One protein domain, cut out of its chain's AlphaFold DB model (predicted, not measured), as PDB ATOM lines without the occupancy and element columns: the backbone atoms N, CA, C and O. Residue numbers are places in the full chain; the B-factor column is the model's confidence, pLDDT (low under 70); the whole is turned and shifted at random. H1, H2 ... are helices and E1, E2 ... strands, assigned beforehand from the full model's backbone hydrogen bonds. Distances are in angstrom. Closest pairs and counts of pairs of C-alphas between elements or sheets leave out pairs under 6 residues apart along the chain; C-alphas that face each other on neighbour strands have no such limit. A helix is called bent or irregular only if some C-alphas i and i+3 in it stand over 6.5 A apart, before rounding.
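This is residues 24 to 140 of the 151 residues of an uncharacterized protein of Mesonia sp. HuA40 (UniProt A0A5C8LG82). One long helix, H5, runs along one face of a small three-stranded sheet, making two layers, a helix over a sheet. H2 and H3 pack on H5, H1 sits by strand E1, and H4 only grazes the sheet. The printed part has 117 residues with named elements in the order H1 H2 H3 E1 H4 E2 E3 H5; the class is mixed, helices and strands, and the mixed sheet runs E1 E3 E2. It is compact, with a radius of gyration of the C-alphas of 13.7 A and spans of 40 by 33 by 21 A.

Residues 24 to 25 pair, parallel, with residues 65 to 66 of E1, residues 63 to 69. H1, residues 27 to 30, is on the sheet over none of its strands; its closest C-alphas to E1 are Phe 29 and Gly 67, 4.9 A. E1 and E3, residues 96 to 102, are parallel, with N 65 and O 97 at 2.8 A. E2, residues 86 to 89, forms an antiparallel hairpin with E3, with N 89 and O 98 at 2.8 A. H5, residues 116 to 140, is on the same face as H1, at a height over the sheet of 8.4 A; its closest C-alphas to E2 are Thr 88 and Glu 126, 5.7 A. H2, residues 33 to 42, touches residues 116 to 123 of H5 alone, closest at the C-alphas of Val 38 and Ala 120, 6.3 A. H3, residues 46 to 53, touches residues 124 to 131 of H5 alone, closest at the C-alphas of Phe 48 and Ile 124, 7.2 A. H4, residues 76 to 81, is irregular, with C-alphas 77 and 80 8.3 A apart. Every O i to N i+4 pair is within hydrogen-bond range in H3 and H5, against 5 of 6 in H2 and 0 of 2 in H4, which has 1 of 3 O i to N i+3 pairs; H1 is too short for an O i to N i+4 pair.

H1 begins at C-alpha 27 (281.872, 179.937, 210.657). H2 is 13.8 A long, E1 18.9 A, E3 18.8 A and H5 36.3 A. H5 ends at C-alpha 140 (287.646, 165.593, 237.712).

The C-alphas of Glu 58 and Ser 106, the two farthest apart, are 40.7 A apart. The printed part has no cut; the link from E3 to H5 is long, with 13 residues. Residues 57 to 59 are under pLDDT 70.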
ATOM      1  N   ILE A  24     280.959 171.363 217.015       91.38
ATOM      2  CA  ILE A  24     280.648 172.646 216.392       91.38
ATOM      3  C   ILE A  24     281.735 172.972 215.376       91.38
ATOM      4  O   ILE A  24     282.912 173.078 215.709       91.38
ATOM      5  N   VAL A  25     281.338 173.200 214.130       92.38
ATOM      6  CA  VAL A  25     282.227 173.759 213.106       92.38
ATOM      7  C   VAL A  25     281.911 175.243 212.975       92.38
ATOM      8  O   VAL A  25     280.885 175.614 212.397       92.38
ATOM      9  N   ASP A  26     282.764 176.088 213.556       95.31
ATOM     10  CA  ASP A  26     282.591 177.540 213.562       95.31
ATOM     11  C   ASP A  26     282.591 178.106 212.137       95.31
ATOM     12  O   ASP A  26     283.197 177.548 211.218       95.31
ATOM     13  N   LYS A  27     281.936 179.256 211.951       94.62
ATOM     14  CA  LYS A  27     281.872 179.937 210.657       94.62
ATOM     15  C   LYS A  27     283.259 180.210 210.070       94.62
ATOM     16  O   LYS A  27     283.447 179.996 208.878       94.62
ATOM     17  N   SER A  28     284.229 180.618 210.892       96.25
ATOM     18  CA  SER A  28     285.616 180.861 210.460       96.25
ATOM     19  C   SER A  28     286.264 179.632 209.813       96.25
ATOM     20  O   SER A  28     287.003 179.756 208.838       96.25
ATOM     21  N   PHE A  29     285.946 178.439 210.319       96.50
ATOM     22  CA  PHE A  29     286.428 177.174 209.783       96.50
ATOM     23  C   PHE A  29     285.599 176.725 208.576       96.50
ATOM     24  O   PHE A  29     286.146 176.366 207.533       96.50
ATOM     25  N   LYS A  30     284.267 176.759 208.699       94.38
ATOM     26  CA  LYS A  30     283.323 176.299 207.672       94.38
ATOM     27  C   LYS A  30     283.439 177.093 206.373       94.38
ATOM     28  O   LYS A  30     283.385 176.508 205.292       94.38
ATOM     29  N   ASP A  31     283.630 178.405 206.483       96.12
ATOM     30  CA  ASP A  31     283.781 179.309 205.342       96.12
ATOM     31  C   ASP A  31     285.204 179.276 204.755       96.12
ATOM     32  O   ASP A  31     285.483 179.990 203.792       96.12
ATOM     33  N   ASN A  32     286.106 178.440 205.291       95.94
ATOM     34  CA  ASN A  32     287.437 178.193 204.749       95.94
ATOM     35  C   ASN A  32     287.452 176.875 203.947       95.94
ATOM     36  O   ASN A  32     287.594 175.796 204.531       95.94
ATOM     37  N   PRO A  33     287.374 176.911 202.598       95.31
ATOM     38  CA  PRO A  33     287.290 175.691 201.796       95.31
ATOM     39  C   PRO A  33     288.523 174.796 201.934       95.31
ATOM     40  O   PRO A  33     288.421 173.582 201.796       95.31
ATOM     41  N   CYS A  34     289.694 175.375 202.216       94.19
ATOM     42  CA  CYS A  34     290.933 174.621 202.359       94.19
ATOM     43  C   CYS A  34     290.879 173.687 203.574       94.19
ATOM     44  O   CYS A  34     291.226 172.512 203.471       94.19
ATOM     45  N   LEU A  35     290.380 174.191 204.702       95.62
ATOM     46  CA  LEU A  35     290.184 173.407 205.917       95.62
ATOM     47  C   LEU A  35     288.966 172.486 205.807       95.62
ATOM     48  O   LEU A  35     289.071 171.290 206.085       95.62
ATOM     49  N   MET A  36     287.834 173.010 205.328       96.50
ATOM     50  CA  MET A  36     286.579 172.261 205.267       96.50
ATOM     51  C   MET A  36     286.654 171.056 204.316       96.50
ATOM     52  O   MET A  36     286.090 169.999 204.611       96.50
ATOM     53  N   ASN A  37     287.394 171.165 203.207       96.19
ATOM     54  CA  ASN A  37     287.600 170.046 202.287       96.19
ATOM     55  C   ASN A  37     288.395 168.910 202.940       96.19
ATOM     56  O   ASN A  37     288.017 167.745 202.804       96.19
ATOM     57  N   VAL A  38     289.465 169.236 203.676       95.88
ATOM     58  CA  VAL A  38     290.266 168.230 204.388       95.88
ATOM     59  C   VAL A  38     289.455 167.610 205.519       95.88
ATOM     60  O   VAL A  38     289.412 166.389 205.619       95.88
ATOM     61  N   TYR A  39     288.747 168.417 206.310       94.81
ATOM     62  CA  TYR A  39     287.844 167.930 207.354       94.81
ATOM     63  C   TYR A  39     286.799 166.951 206.796       94.81
ATOM     64  O   TYR A  39     286.648 165.841 207.300       94.81
ATOM     65  N   THR A  40     286.142 167.310 205.690       93.81
ATOM     66  CA  THR A  40     285.131 166.462 205.037       93.81
ATOM     67  C   THR A  40     285.734 165.169 204.478       93.81
ATOM     68  O   THR A  40     285.111 164.109 204.542       93.81
ATOM     69  N   ALA A  41     286.947 165.226 203.918       93.00
ATOM     70  CA  ALA A  41     287.651 164.034 203.454       93.00
ATOM     71  C   ALA A  41     288.027 163.114 204.625       93.00
ATOM     72  O   ALA A  41     287.816 161.904 204.545       93.00
ATOM     73  N   MET A  42     288.516 163.694 205.722       90.50
ATOM     74  CA  MET A  42     288.871 162.992 206.954       90.50
ATOM     75  C   MET A  42     287.662 162.366 207.649       90.50
ATOM     76  O   MET A  42     287.777 161.253 208.151       90.50
ATOM     77  N   GLY A  43     286.493 163.009 207.611       86.81
ATOM     78  CA  GLY A  43     285.241 162.469 208.158       86.81
ATOM     79  C   GLY A  43     284.789 161.149 207.520       86.81
ATOM     80  O   GLY A  43     283.990 160.424 208.096       86.81
ATOM     81  N   LYS A  44     285.331 160.781 206.351       88.00
ATOM     82  CA  LYS A  44     285.089 159.468 205.725       88.00
ATOM     83  C   LYS A  44     285.948 158.352 206.324       88.00
ATOM     84  O   LYS A  44     285.701 157.181 206.042       88.00
ATOM     85  N   ALA A  45     286.980 158.695 207.096       89.19
ATOM     86  CA  ALA A  45     287.842 157.736 207.764       89.19
ATOM     87  C   ALA A  45     287.181 157.287 209.084       89.19
ATOM     88  O   ALA A  45     287.029 158.116 209.984       89.19
ATOM     89  N   PRO A  46     286.852 155.990 209.258       88.88
ATOM     90  CA  PRO A  46     286.109 155.519 210.432       88.88
ATOM     91  C   PRO A  46     286.785 155.853 211.763       88.88
ATOM     92  O   PRO A  46     286.122 156.166 212.743       88.88
ATOM     93  N   THR A  47     288.118 155.813 211.806       87.38
ATOM     94  CA  THR A  47     288.874 156.130 213.021       87.38
ATOM     95  C   THR A  47     288.693 157.583 213.446       87.38
ATOM     96  O   THR A  47     288.505 157.841 214.629       87.38
ATOM     97  N   PHE A  48     288.749 158.529 212.504       87.75
ATOM     98  CA  PHE A  48     288.588 159.952 212.811       87.75
ATOM     99  C   PHE A  48     287.152 160.253 213.250       87.75
ATOM    100  O   PHE A  48     286.947 160.883 214.281       87.75
ATOM    101  N   ASP A  49     286.174 159.703 212.528       87.44
ATOM    102  CA  ASP A  49     284.753 159.782 212.872       87.44
ATOM    103  C   ASP A  49     284.464 159.234 214.286       87.44
ATOM    104  O   ASP A  49     283.768 159.863 215.079       87.44
ATOM    105  N   ASN A  50     285.081 158.111 214.664       87.94
ATOM    106  CA  ASN A  50     284.933 157.546 216.008       87.94
ATOM    107  C   ASN A  50     285.467 158.463 217.117       87.94
ATOM    108  O   ASN A  50     284.873 158.503 218.190       87.94
ATOM    109  N   TYR A  51     286.554 159.205 216.883       87.81
ATOM    110  CA  TYR A  51     287.023 160.186 217.866       87.81
ATOM    111  C   TYR A  51     286.052 161.361 218.007       87.81
ATOM    112  O   TYR A  51     285.821 161.817 219.122       87.81
ATOM    113  N   LEU A  52     285.449 161.827 216.909       88.75
ATOM    114  CA  LEU A  52     284.463 162.910 216.960       88.75
ATOM    115  C   LEU A  52     283.190 162.496 217.709       88.75
ATOM    116  O   LEU A  52     282.667 163.283 218.495       88.75
ATOM    117  N   LYS A  53     282.744 161.242 217.558       87.56
ATOM    118  CA  LYS A  53     281.582 160.698 218.287       87.56
ATOM    119  C   LYS A  53     281.722 160.736 219.807       87.56
ATOM    120  O   LYS A  53     280.711 160.779 220.500       87.56
ATOM    121  N   ASN A  54     282.942 160.775 220.345       85.50
ATOM    122  CA  ASN A  54     283.141 160.933 221.788       85.50
ATOM    123  C   ASN A  54     282.631 162.285 222.319       85.50
ATOM    124  O   ASN A  54     282.397 162.411 223.520       85.50
ATOM    125  N   PHE A  55     282.468 163.275 221.438       85.19
ATOM    126  CA  PHE A  55     281.949 164.608 221.752       85.19
ATOM    127  C   PHE A  55     280.476 164.787 221.360       85.19
ATOM    128  O   PHE A  55     279.851 165.729 221.831       85.19
ATOM    129  N   ASP A  56     279.939 163.884 220.535       73.12
ATOM    130  CA  ASP A  56     278.599 163.934 219.928       73.12
ATOM    131  C   ASP A  56     277.718 162.778 220.438       73.12
ATOM    132  O   ASP A  56     277.050 162.069 219.685       73.12
ATOM    133  N   SER A  57     277.805 162.498 221.740       67.44
ATOM    134  CA  SER A  57     277.031 161.439 222.392       67.44
ATOM    135  C   SER A  57     276.424 161.935 223.698       67.44
ATOM    136  O   SER A  57     276.972 162.831 224.341       67.44
ATOM    137  N   GLU A  58     275.332 161.298 224.128       60.41
ATOM    138  CA  GLU A  58     274.624 161.615 225.382       60.41
ATOM    139  C   GLU A  58     275.524 161.502 226.628       60.41
ATOM    140  O   GLU A  58     275.247 162.104 227.661       60.41
ATOM    141  N   MET A  59     276.635 160.764 226.517       58.31
ATOM    142  CA  MET A  59     277.635 160.577 227.574       58.31
ATOM    143  C   MET A  59     278.819 161.550 227.471       58.31
ATOM    144  O   MET A  59     279.802 161.409 228.203       58.31
ATOM    145  N   SER A  60     278.785 162.508 226.541       74.94
ATOM    146  CA  SER A  60     279.838 163.511 226.436       74.94
ATOM    147  C   SER A  60     279.827 164.436 227.655       74.94
ATOM    148  O   SER A  60     278.792 164.762 228.229       74.94
ATOM    149  N   VAL A  61     281.017 164.875 228.058       81.19
ATOM    150  CA  VAL A  61     281.212 165.842 229.147       81.19
ATOM    151  C   VAL A  61     281.633 167.218 228.631       81.19
ATOM    152  O   VAL A  61     281.689 168.168 229.419       81.19
ATOM    153  N   ALA A  62     281.922 167.331 227.328       86.88
ATOM    154  CA  ALA A  62     282.423 168.539 226.689       86.88
ATOM    155  C   ALA A  62     281.930 168.696 225.239       86.88
ATOM    156  O   ALA A  62     281.846 167.735 224.480       86.88
ATOM    157  N   ASN A  63     281.663 169.940 224.850       89.88
ATOM    158  CA  ASN A  63     281.508 170.361 223.463       89.88
ATOM    159  C   ASN A  63     282.887 170.506 222.811       89.88
ATOM    160  O   ASN A  63     283.850 170.898 223.475       89.88
ATOM    161  N   LEU A  64     282.970 170.248 221.508       93.81
ATOM    162  CA  LEU A  64     284.178 170.475 220.716       93.81
ATOM    163  C   LEU A  64     283.895 171.515 219.639       93.81
ATOM    164  O   LEU A  64     283.020 171.294 218.811       93.81
ATOM    165  N   LYS A  65     284.649 172.614 219.597       95.00
ATOM    166  CA  LYS A  65     284.539 173.628 218.542       95.00
ATOM    167  C   LYS A  65     285.784 173.650 217.669       95.00
ATOM    168  O   LYS A  65     286.879 173.847 218.176       95.00
ATOM    169  N   PHE A  66     285.606 173.538 216.358       96.81
ATOM    170  CA  PHE A  66     286.633 173.817 215.357       96.81
ATOM    171  C   PHE A  66     286.518 175.265 214.876       96.81
ATOM    172  O   PHE A  66     285.465 175.655 214.374       96.81
ATOM    173  N   GLY A  67     287.590 176.040 214.997       97.38
ATOM    174  CA  GLY A  67     287.711 177.425 214.549       97.38
ATOM    175  C   GLY A  67     288.963 177.660 213.706       97.38
ATOM    176  O   GLY A  67     289.851 176.811 213.624       97.38
ATOM    177  N   ALA A  68     289.028 178.815 213.052       97.56
ATOM    178  CA  ALA A  68     290.210 179.287 212.343       97.56
ATOM    179  C   ALA A  68     290.491 180.745 212.728       97.56
ATOM    180  O   ALA A  68     289.588 181.579 212.685       97.56
ATOM    181  N   ASP A  69     291.740 181.055 213.073       97.38
ATOM    182  CA  ASP A  69     292.142 182.390 213.520       97.38
ATOM    183  C   ASP A  69     293.129 183.017 212.514       97.38
ATOM    184  O   ASP A  69     294.219 182.472 212.294       97.38
ATOM    185  N   PRO A  70     292.752 184.117 211.832       96.88
ATOM    186  CA  PRO A  70     293.631 184.837 210.914       96.88
ATOM    187  C   PRO A  70     294.585 185.815 211.621       96.88
ATOM    188  O   PRO A  70     295.451 186.375 210.956       96.88
ATOM    189  N   ASN A  71     294.435 186.024 212.932       96.19
ATOM    190  CA  ASN A  71     295.288 186.876 213.769       96.19
ATOM    191  C   ASN A  71     295.957 186.053 214.889       96.19
ATOM    192  O   ASN A  71     296.136 186.515 216.019       96.19
ATOM    193  N   PHE A  72     296.304 184.803 214.568       96.12
ATOM    194  CA  PHE A  72     296.792 183.792 215.503       96.12
ATOM    195  C   PHE A  72     297.994 184.272 216.328       96.12
ATOM    196  O   PHE A  72     298.054 184.018 217.528       96.12
ATOM    197  N   ALA A  73     298.945 184.997 215.727       94.44
ATOM    198  CA  ALA A  73     300.119 185.473 216.460       94.44
ATOM    199  C   ALA A  73     299.834 186.648 217.406       94.44
ATOM    200  O   ALA A  73     300.653 186.934 218.279       94.44
ATOM    201  N   GLN A  74     298.715 187.350 217.223       93.81
ATOM    202  CA  GLN A  74     298.315 188.469 218.078       93.81
ATOM    203  C   GLN A  74     297.341 188.039 219.179       93.81
ATOM    204  O   GLN A  74     297.009 188.849 220.046       93.81
ATOM    205  N   ASN A  75     296.892 186.783 219.161       92.56
ATOM    206  CA  ASN A  75     296.025 186.244 220.188       92.56
ATOM    207  C   ASN A  75     296.821 186.040 221.496       92.56
ATOM    208  O   ASN A  75     297.807 185.293 221.503       92.56
ATOM    209  N   PRO A  76     296.434 186.698 222.608       91.19
ATOM    210  CA  PRO A  76     297.169 186.617 223.871       91.19
ATOM    211  C   PRO A  76     297.194 185.202 224.458       91.19
ATOM    212  O   PRO A  76     298.137 184.869 225.174       91.19
ATOM    213  N   ASP A  77     296.217 184.362 224.113       87.94
ATOM    214  CA  ASP A  77     296.142 182.984 224.591       87.94
ATOM    215  C   ASP A  77     297.171 182.074 223.888       87.94
ATOM    216  O   ASP A  77     297.462 180.980 224.371       87.94
ATOM    217  N   TYR A  78     297.761 182.514 222.763       90.38
ATOM    218  CA  TYR A  78     298.641 181.701 221.904       90.38
ATOM    219  C   TYR A  78     300.087 182.218 221.835       90.38
ATOM    220  O   TYR A  78     300.850 181.809 220.957       90.38
ATOM    221  N   VAL A  79     300.490 183.108 222.750       86.38
ATOM    222  CA  VAL A  79     301.796 183.800 222.729       86.38
ATOM    223  C   VAL A  79     303.005 182.855 222.638       86.38
ATOM    224  O   VAL A  79     303.970 183.152 221.933       86.38
ATOM    225  N   ASP A  80     302.933 181.679 223.264       90.81
ATOM    226  CA  ASP A  80     304.013 180.680 223.242       90.81
ATOM    227  C   ASP A  80     303.961 179.752 222.013       90.81
ATOM    228  O   ASP A  80     304.891 178.987 221.751       90.81
ATOM    229  N   TYR A  81     302.888 179.839 221.224       92.06
ATOM    230  CA  TYR A  81     302.562 178.916 220.136       92.06
ATOM    231  C   TYR A  81     302.319 179.626 218.803       92.06
ATOM    232  O   TYR A  81     301.766 179.029 217.885       92.06
ATOM    233  N   THR A  82     302.783 180.868 218.643       92.06
ATOM    234  CA  THR A  82     302.534 181.728 217.463       92.06
ATOM    235  C   THR A  82     302.864 181.097 216.101       92.06
ATOM    236  O   THR A  82     302.342 181.534 215.079       92.06
ATOM    237  N   ASN A  83     303.708 180.062 216.051       94.50
ATOM    238  CA  ASN A  83     304.060 179.328 214.828       94.50
ATOM    239  C   ASN A  83     303.467 177.907 214.738       94.50
ATOM    240  O   ASN A  83     303.820 177.160 213.822       94.50
ATOM    241  N   ALA A  84     302.586 177.510 215.655       96.44
ATOM    242  CA  ALA A  84     301.857 176.249 215.567       96.44
ATOM    243  C   ALA A  84     300.857 176.272 214.398       96.44
ATOM    244  O   ALA A  84     300.401 177.337 213.984       96.44
ATOM    245  N   MET A  85     300.522 175.097 213.849       97.62
ATOM    246  CA  MET A  85     299.502 174.979 212.789       97.62
ATOM    247  C   MET A  85     298.076 175.063 213.337       97.62
ATOM    248  O   MET A  85     297.158 175.465 212.625       97.62
ATOM    249  N   ALA A  86     297.905 174.678 214.595       97.75
ATOM    250  CA  ALA A  86     296.677 174.778 215.353       97.75
ATOM    251  C   ALA A  86     297.011 174.671 216.845       97.75
ATOM    252  O   ALA A  86     298.144 174.339 217.208       97.75
ATOM    253  N   ILE A  87     296.030 174.960 217.687       97.19
ATOM    254  CA  ILE A  87     296.102 174.747 219.127       97.19
ATOM    255  C   ILE A  87     294.767 174.218 219.638       97.19
ATOM    256  O   ILE A  87     293.708 174.595 219.133       97.19
ATOM    257  N   THR A  88     294.823 173.376 220.664       96.75
ATOM    258  CA  THR A  88     293.650 172.938 221.415       96.75
ATOM    259  C   THR A  88     293.649 173.593 222.789       96.75
ATOM    260  O   THR A  88     294.557 173.381 223.590       96.75
ATOM    261  N   ASN A  89     292.604 174.359 223.075       93.38
ATOM    262  CA  ASN A  89     292.409 175.060 224.332       93.38
ATOM    263  C   ASN A  89     291.544 174.218 225.286       93.38
ATOM    264  O   ASN A  89     290.438 173.809 224.902       93.38
ATOM    265  N   PRO A  90     292.009 173.956 226.522       90.62
ATOM    266  CA  PRO A  90     291.255 173.179 227.496       90.62
ATOM    267  C   PRO A  90     289.978 173.906 227.965       90.62
ATOM    268  O   PRO A  90     289.910 175.138 227.938       90.62
ATOM    269  N   PRO A  91     288.977 173.162 228.465       87.25
ATOM    270  CA  PRO A  91     287.707 173.707 228.935       87.25
ATOM    271  C   PRO A  91     287.864 174.311 230.345       87.25
ATOM    272  O   PRO A  91     287.516 173.686 231.341       87.25
ATOM    273  N   LEU A  92     288.455 175.512 230.449       82.19
ATOM    274  CA  LEU A  92     288.822 176.125 231.743       82.19
ATOM    275  C   LEU A  92     287.642 176.737 232.514       82.19
ATOM    276  O   LEU A  92     287.629 176.722 233.740       82.19
ATOM    277  N   THR A  93     286.677 177.321 231.806       80.19
ATOM    278  CA  THR A  93     285.556 178.079 232.403       80.19
ATOM    279  C   THR A  93     284.189 177.652 231.872       80.19
ATOM    280  O   THR A  93     283.161 178.197 232.267       80.19
ATOM    281  N   SER A  94     284.163 176.684 230.958       83.19
ATOM    282  CA  SER A  94     282.959 176.130 230.343       83.19
ATOM    283  C   SER A  94     283.226 174.684 229.936       83.19
ATOM    284  O   SER A  94     284.365 174.240 229.983       83.19
ATOM    285  N   ASN A  95     282.210 173.973 229.447       85.94
ATOM    286  CA  ASN A  95     282.383 172.637 228.872       85.94
ATOM    287  C   ASN A  95     282.871 172.672 227.413       85.94
ATOM    288  O   ASN A  95     282.705 171.687 226.706       85.94
ATOM    289  N   MET A  96     283.401 173.795 226.922       90.94
ATOM    290  CA  MET A  96     283.848 173.942 225.535       90.94
ATOM    291  C   MET A  96     285.349 173.704 225.411       90.94
ATOM    292  O   MET A  96     286.146 174.435 225.997       90.94
ATOM    293  N   ILE A  97     285.727 172.732 224.589       94.94
ATOM    294  CA  ILE A  97     287.089 172.573 224.082       94.94
ATOM    295  C   ILE A  97     287.153 173.276 222.729       94.94
ATOM    296  O   ILE A  97     286.359 172.971 221.838       94.94
ATOM    297  N   ASN A  98     288.084 174.213 222.565       95.38
ATOM    298  CA  ASN A  98     288.256 174.936 221.303       95.38
ATOM    299  C   ASN A  98     289.519 174.451 220.599       95.38
ATOM    300  O   ASN A  98     290.589 174.445 221.197       95.38
ATOM    301  N   ILE A  99     289.393 174.068 219.337       97.44
ATOM    302  CA  ILE A  99     290.509 173.844 218.430       97.44
ATOM    303  C   ILE A  99     290.554 175.029 217.476       97.44
ATOM    304  O   ILE A  99     289.632 175.204 216.681       97.44
ATOM    305  N   ASP A 100     291.636 175.798 217.511       97.56
ATOM    306  CA  ASP A 100     291.810 176.980 216.676       97.56
ATOM    307  C   ASP A 100     292.961 176.754 215.690       97.56
ATOM    308  O   ASP A 100     294.112 176.535 216.070       97.56
ATOM    309  N   PHE A 101     292.638 176.768 214.399       98.19
ATOM    310  CA  PHE A 101     293.597 176.586 213.315       98.19
ATOM    311  C   PHE A 101     294.265 177.904 212.937       98.19
ATOM    312  O   PHE A 101     293.592 178.900 212.664       98.19
ATOM    313  N   ASN A 102     295.591 177.894 212.846       98.12
ATOM    314  CA  ASN A 102     296.368 179.067 212.481       98.12
ATOM    315  C   ASN A 102     296.217 179.370 210.988       98.12
ATOM    316  O   ASN A 102     296.781 178.678 210.140       98.12
ATOM    317  N   THR A 103     295.491 180.437 210.668       97.94
ATOM    318  CA  THR A 103     295.352 180.958 209.299       97.94
ATOM    319  C   THR A 103     296.039 182.310 209.108       97.94
ATOM    320  O   THR A 103     295.885 182.938 208.060       97.94
ATOM    321  N   ASP A 104     296.839 182.736 210.087       97.50
ATOM    322  CA  ASP A 104     297.544 184.012 210.087       97.50
ATOM    323  C   ASP A 104     298.676 184.010 209.043       97.50
ATOM    324  O   ASP A 104     299.640 183.246 209.169       97.50
ATOM    325  N   PRO A 105     298.604 184.858 207.996       96.38
ATOM    326  CA  PRO A 105     299.603 184.923 206.928       96.38
ATOM    327  C   PRO A 105     300.985 185.390 207.388       96.38
ATOM    328  O   PRO A 105     301.953 185.175 206.661       96.38
ATOM    329  N   SER A 106     301.098 186.007 208.566       95.94
ATOM    330  CA  SER A 106     302.372 186.476 209.116       95.94
ATOM    331  C   SER A 106     303.195 185.372 209.786       95.94
ATOM    332  O   SER A 106     304.382 185.566 210.052       95.94
ATOM    333  N   THR A 107     302.600 184.201 210.031       95.69
ATOM    334  CA  THR A 107     303.240 183.116 210.780       95.69
ATOM    335  C   THR A 107     303.776 182.024 209.864       95.69
ATOM    336  O   THR A 107     303.221 181.718 208.806       95.69
ATOM    337  N   SER A 108     304.840 181.348 210.303       95.94
ATOM    338  CA  SER A 108     305.317 180.141 209.609       95.94
ATOM    339  C   SER A 108     304.376 178.941 209.805       95.94
ATOM    340  O   SER A 108     304.427 177.974 209.032       95.94
ATOM    341  N   GLY A 109     303.509 179.028 210.818       96.06
ATOM    342  CA  GLY A 109     302.496 178.047 211.179       96.06
ATOM    343  C   GLY A 109     301.262 178.047 210.284       96.06
ATOM    344  O   GLY A 109     300.546 177.054 210.310       96.06
ATOM    345  N   ASN A 110     301.049 179.081 209.455       97.75
ATOM    346  CA  ASN A 110     299.853 179.201 208.620       97.75
ATOM    347  C   ASN A 110     299.521 177.895 207.890       97.75
ATOM    348  O   ASN A 110     300.230 177.465 206.968       97.75
ATOM    349  N   ILE A 111     298.412 177.285 208.294       97.56
ATOM    350  CA  ILE A 111     298.014 175.965 207.840       97.56
ATOM    351  C   ILE A 111     297.561 175.964 206.379       97.56
ATOM    352  O   ILE A 111     297.705 174.953 205.694       97.56
ATOM    353  N   LEU A 112     297.080 177.097 205.856       97.06
ATOM    354  CA  LEU A 112     296.595 177.213 204.476       97.06
ATOM    355  C   LEU A 112     297.721 177.024 203.455       97.06
ATOM    356  O   LEU A 112     297.484 176.520 202.359       97.06
ATOM    357  N   ASN A 113     298.957 177.332 203.854       95.69
ATOM    358  CA  ASN A 113     300.153 177.176 203.027       95.69
ATOM    359  C   ASN A 113     300.779 175.774 203.120       95.69
ATOM    360  O   ASN A 113     301.820 175.519 202.513       95.69
ATOM    361  N   LYS A 114     300.193 174.857 203.900       96.50
ATOM    362  CA  LYS A 114     300.721 173.500 204.091       96.50
ATOM    363  C   LYS A 114     300.071 172.510 203.121       96.50
ATOM    364  O   LYS A 114     298.917 172.696 202.750       96.50
ATOM    365  N   PRO A 115     300.749 171.422 202.720       97.19
ATOM    366  CA  PRO A 115     300.106 170.344 201.967       97.19
ATOM    367  C   PRO A 115     298.967 169.689 202.763       97.19
ATOM    368  O   PRO A 115     299.021 169.639 203.990       97.19
ATOM    369  N   ASP A 116     297.969 169.127 202.080       96.88
ATOM    370  CA  ASP A 116     296.763 168.580 202.730       96.88
ATOM    371  C   ASP A 116     297.054 167.472 203.746       96.88
ATOM    372  O   ASP A 116     296.371 167.383 204.763       96.88
ATOM    373  N   VAL A 117     298.117 166.685 203.543       95.94
ATOM    374  CA  VAL A 117     298.553 165.679 204.526       95.94
ATOM    375  C   VAL A 117     298.936 166.309 205.869       95.94
ATOM    376  O   VAL A 117     298.596 165.766 206.913       95.94
ATOM    377  N   PHE A 118     299.572 167.484 205.870       96.81
ATOM    378  CA  PHE A 118     299.902 168.194 207.107       96.81
ATOM    379  C   PHE A 118     298.652 168.779 207.762       96.81
ATOM    380  O   PHE A 118     298.539 168.746 208.984       96.81
ATOM    381  N   LYS A 119     297.685 169.243 206.960       96.81
ATOM    382  CA  LYS A 119     296.391 169.713 207.473       96.81
ATOM    383  C   LYS A 119     295.617 168.586 208.155       96.81
ATOM    384  O   LYS A 119     295.107 168.765 209.255       96.81
ATOM    385  N   ALA A 120     295.592 167.409 207.530       96.31
ATOM    386  CA  ALA A 120     294.982 166.206 208.085       96.31
ATOM    387  C   ALA A 120     295.674 165.761 209.381       96.31
ATOM    388  O   ALA A 120     294.999 165.474 210.366       96.31
ATOM    389  N   VAL A 121     297.012 165.753 209.409       96.12
ATOM    390  CA  VAL A 121     297.782 165.450 210.627       96.12
ATOM    391  C   VAL A 121     297.469 166.450 211.737       96.12
ATOM    392  O   VAL A 121     297.247 166.024 212.864       96.12
ATOM    393  N   SER A 122     297.387 167.747 211.426       96.81
ATOM    394  CA  SER A 122     297.010 168.781 212.396       96.81
ATOM    395  C   SER A 122     295.602 168.539 212.948       96.81
ATOM    396  O   SER A 122     295.428 168.526 214.156       96.81
ATOM    397  N   LEU A 123     294.615 168.248 212.092       96.06
ATOM    398  CA  LEU A 123     293.254 167.891 212.520       96.06
ATOM    399  C   LEU A 123     293.226 166.707 213.484       96.06
ATOM    400  O   LEU A 123     292.583 166.779 214.526       96.06
ATOM    401  N   ILE A 124     293.936 165.628 213.157       95.69
ATOM    402  CA  ILE A 124     294.015 164.456 214.033       95.69
ATOM    403  C   ILE A 124     294.704 164.824 215.350       95.69
ATOM    404  O   ILE A 124     294.227 164.430 216.409       95.69
ATOM    405  N   HIS A 125     295.811 165.569 215.291       96.56
ATOM    406  CA  HIS A 125     296.591 165.955 216.466       96.56
ATOM    407  C   HIS A 125     295.750 166.749 217.466       96.56
ATOM    408  O   HIS A 125     295.715 166.406 218.645       96.56
ATOM    409  N   GLU A 126     295.009 167.744 216.984       97.38
ATOM    410  CA  GLU A 126     294.168 168.562 217.852       97.38
ATOM    411  C   GLU A 126     292.971 167.780 218.410       97.38
ATOM    412  O   GLU A 126     292.634 167.908 219.584       97.38
ATOM    413  N   VAL A 127     292.364 166.882 217.626       95.69
ATOM    414  CA  VAL A 127     291.297 166.003 218.142       95.69
ATOM    415  C   VAL A 127     291.816 165.058 219.234       95.69
ATOM    416  O   VAL A 127     291.093 164.769 220.187       95.69
ATOM    417  N   LEU A 128     293.072 164.608 219.152       95.25
ATOM    418  CA  LEU A 128     293.691 163.817 220.223       95.25
ATOM    419  C   LEU A 128     293.887 164.640 221.502       95.25
ATOM    420  O   LEU A 128     293.571 164.140 222.583       95.25
ATOM    421  N   HIS A 129     294.348 165.893 221.399       95.94
ATOM    422  CA  HIS A 129     294.414 166.801 222.555       95.94
ATOM    423  C   HIS A 129     293.031 167.044 223.157       95.94
ATOM    424  O   HIS A 129     292.863 166.967 224.374       95.94
ATOM    425  N   ALA A 130     292.016 167.252 222.317       95.69
ATOM    426  CA  ALA A 130     290.646 167.426 222.775       95.69
ATOM    427  C   ALA A 130     290.141 166.191 223.532       95.69
ATOM    428  O   ALA A 130     289.529 166.317 224.593       95.69
ATOM    429  N   GLU A 131     290.424 164.985 223.035       93.56
ATOM    430  CA  GLU A 131     290.020 163.740 223.696       93.56
ATOM    431  C   GLU A 131     290.718 163.572 225.051       93.56
ATOM    432  O   GLU A 131     290.108 163.102 226.016       93.56
ATOM    433  N   MET A 132     291.984 163.990 225.157       93.62
ATOM    434  CA  MET A 132     292.694 164.024 226.435       93.62
ATOM    435  C   MET A 132     292.012 164.974 227.423       93.62
ATOM    436  O   MET A 132     291.747 164.568 228.555       93.62
ATOM    437  N   TYR A 133     291.659 166.191 227.004       94.50
ATOM    438  CA  TYR A 133     290.956 167.142 227.870       94.50
ATOM    439  C   TYR A 133     289.562 166.664 228.273       94.50
ATOM    440  O   TYR A 133     289.195 166.793 229.440       94.50
ATOM    441  N   ARG A 134     288.812 166.041 227.357       92.12
ATOM    442  CA  ARG A 134     287.509 165.433 227.657       92.12
ATOM    443  C   ARG A 134     287.628 164.389 228.769       92.12
ATOM    444  O   ARG A 134     286.865 164.429 229.729       92.12
ATOM    445  N   LYS A 135     288.609 163.485 228.676       91.31
ATOM    446  CA  LYS A 135     288.856 162.460 229.705       91.31
ATOM    447  C   LYS A 135     289.314 163.051 231.036       91.31
ATOM    448  O   LYS A 135     288.919 162.553 232.084       91.31
ATOM    449  N   MET A 136     290.143 164.094 231.011       91.62
ATOM    450  CA  MET A 136     290.552 164.789 232.236       91.62
ATOM    451  C   MET A 136     289.354 165.448 232.926       91.62
ATOM    452  O   MET A 136     289.223 165.334 234.141       91.62
ATOM    453  N   LEU A 137     288.453 166.073 232.162       88.88
ATOM    454  CA  LEU A 137     287.228 166.670 232.693       88.88
ATOM    455  C   LEU A 137     286.296 165.616 233.310       88.88
ATOM    456  O   LEU A 137     285.772 165.827 234.401       88.88
ATOM    457  N   ASP A 138     286.132 164.474 232.642       88.25
ATOM    458  CA  ASP A 138     285.364 163.337 233.162       88.25
ATOM    459  C   ASP A 138     285.937 162.832 234.500       88.25
ATOM    460  O   ASP A 138     285.216 162.684 235.488       88.25
ATOM    461  N   ALA A 139     287.263 162.676 234.578       89.00
ATOM    462  CA  ALA A 139     287.945 162.247 235.797       89.00
ATOM    463  C   ALA A 139     287.785 163.243 236.959       89.00
ATOM    464  O   ALA A 139     287.570 162.821 238.096       89.00
ATOM    465  N   VAL A 140     287.866 164.552 236.691       87.62
ATOM    466  CA  VAL A 140     287.646 165.593 237.712       87.62
ATOM    467  C   VAL A 140     286.220 165.522 238.256       87.62
ATOM    468  O   VAL A 140     286.042 165.461 239.471       87.62
TER     469      VAL A 140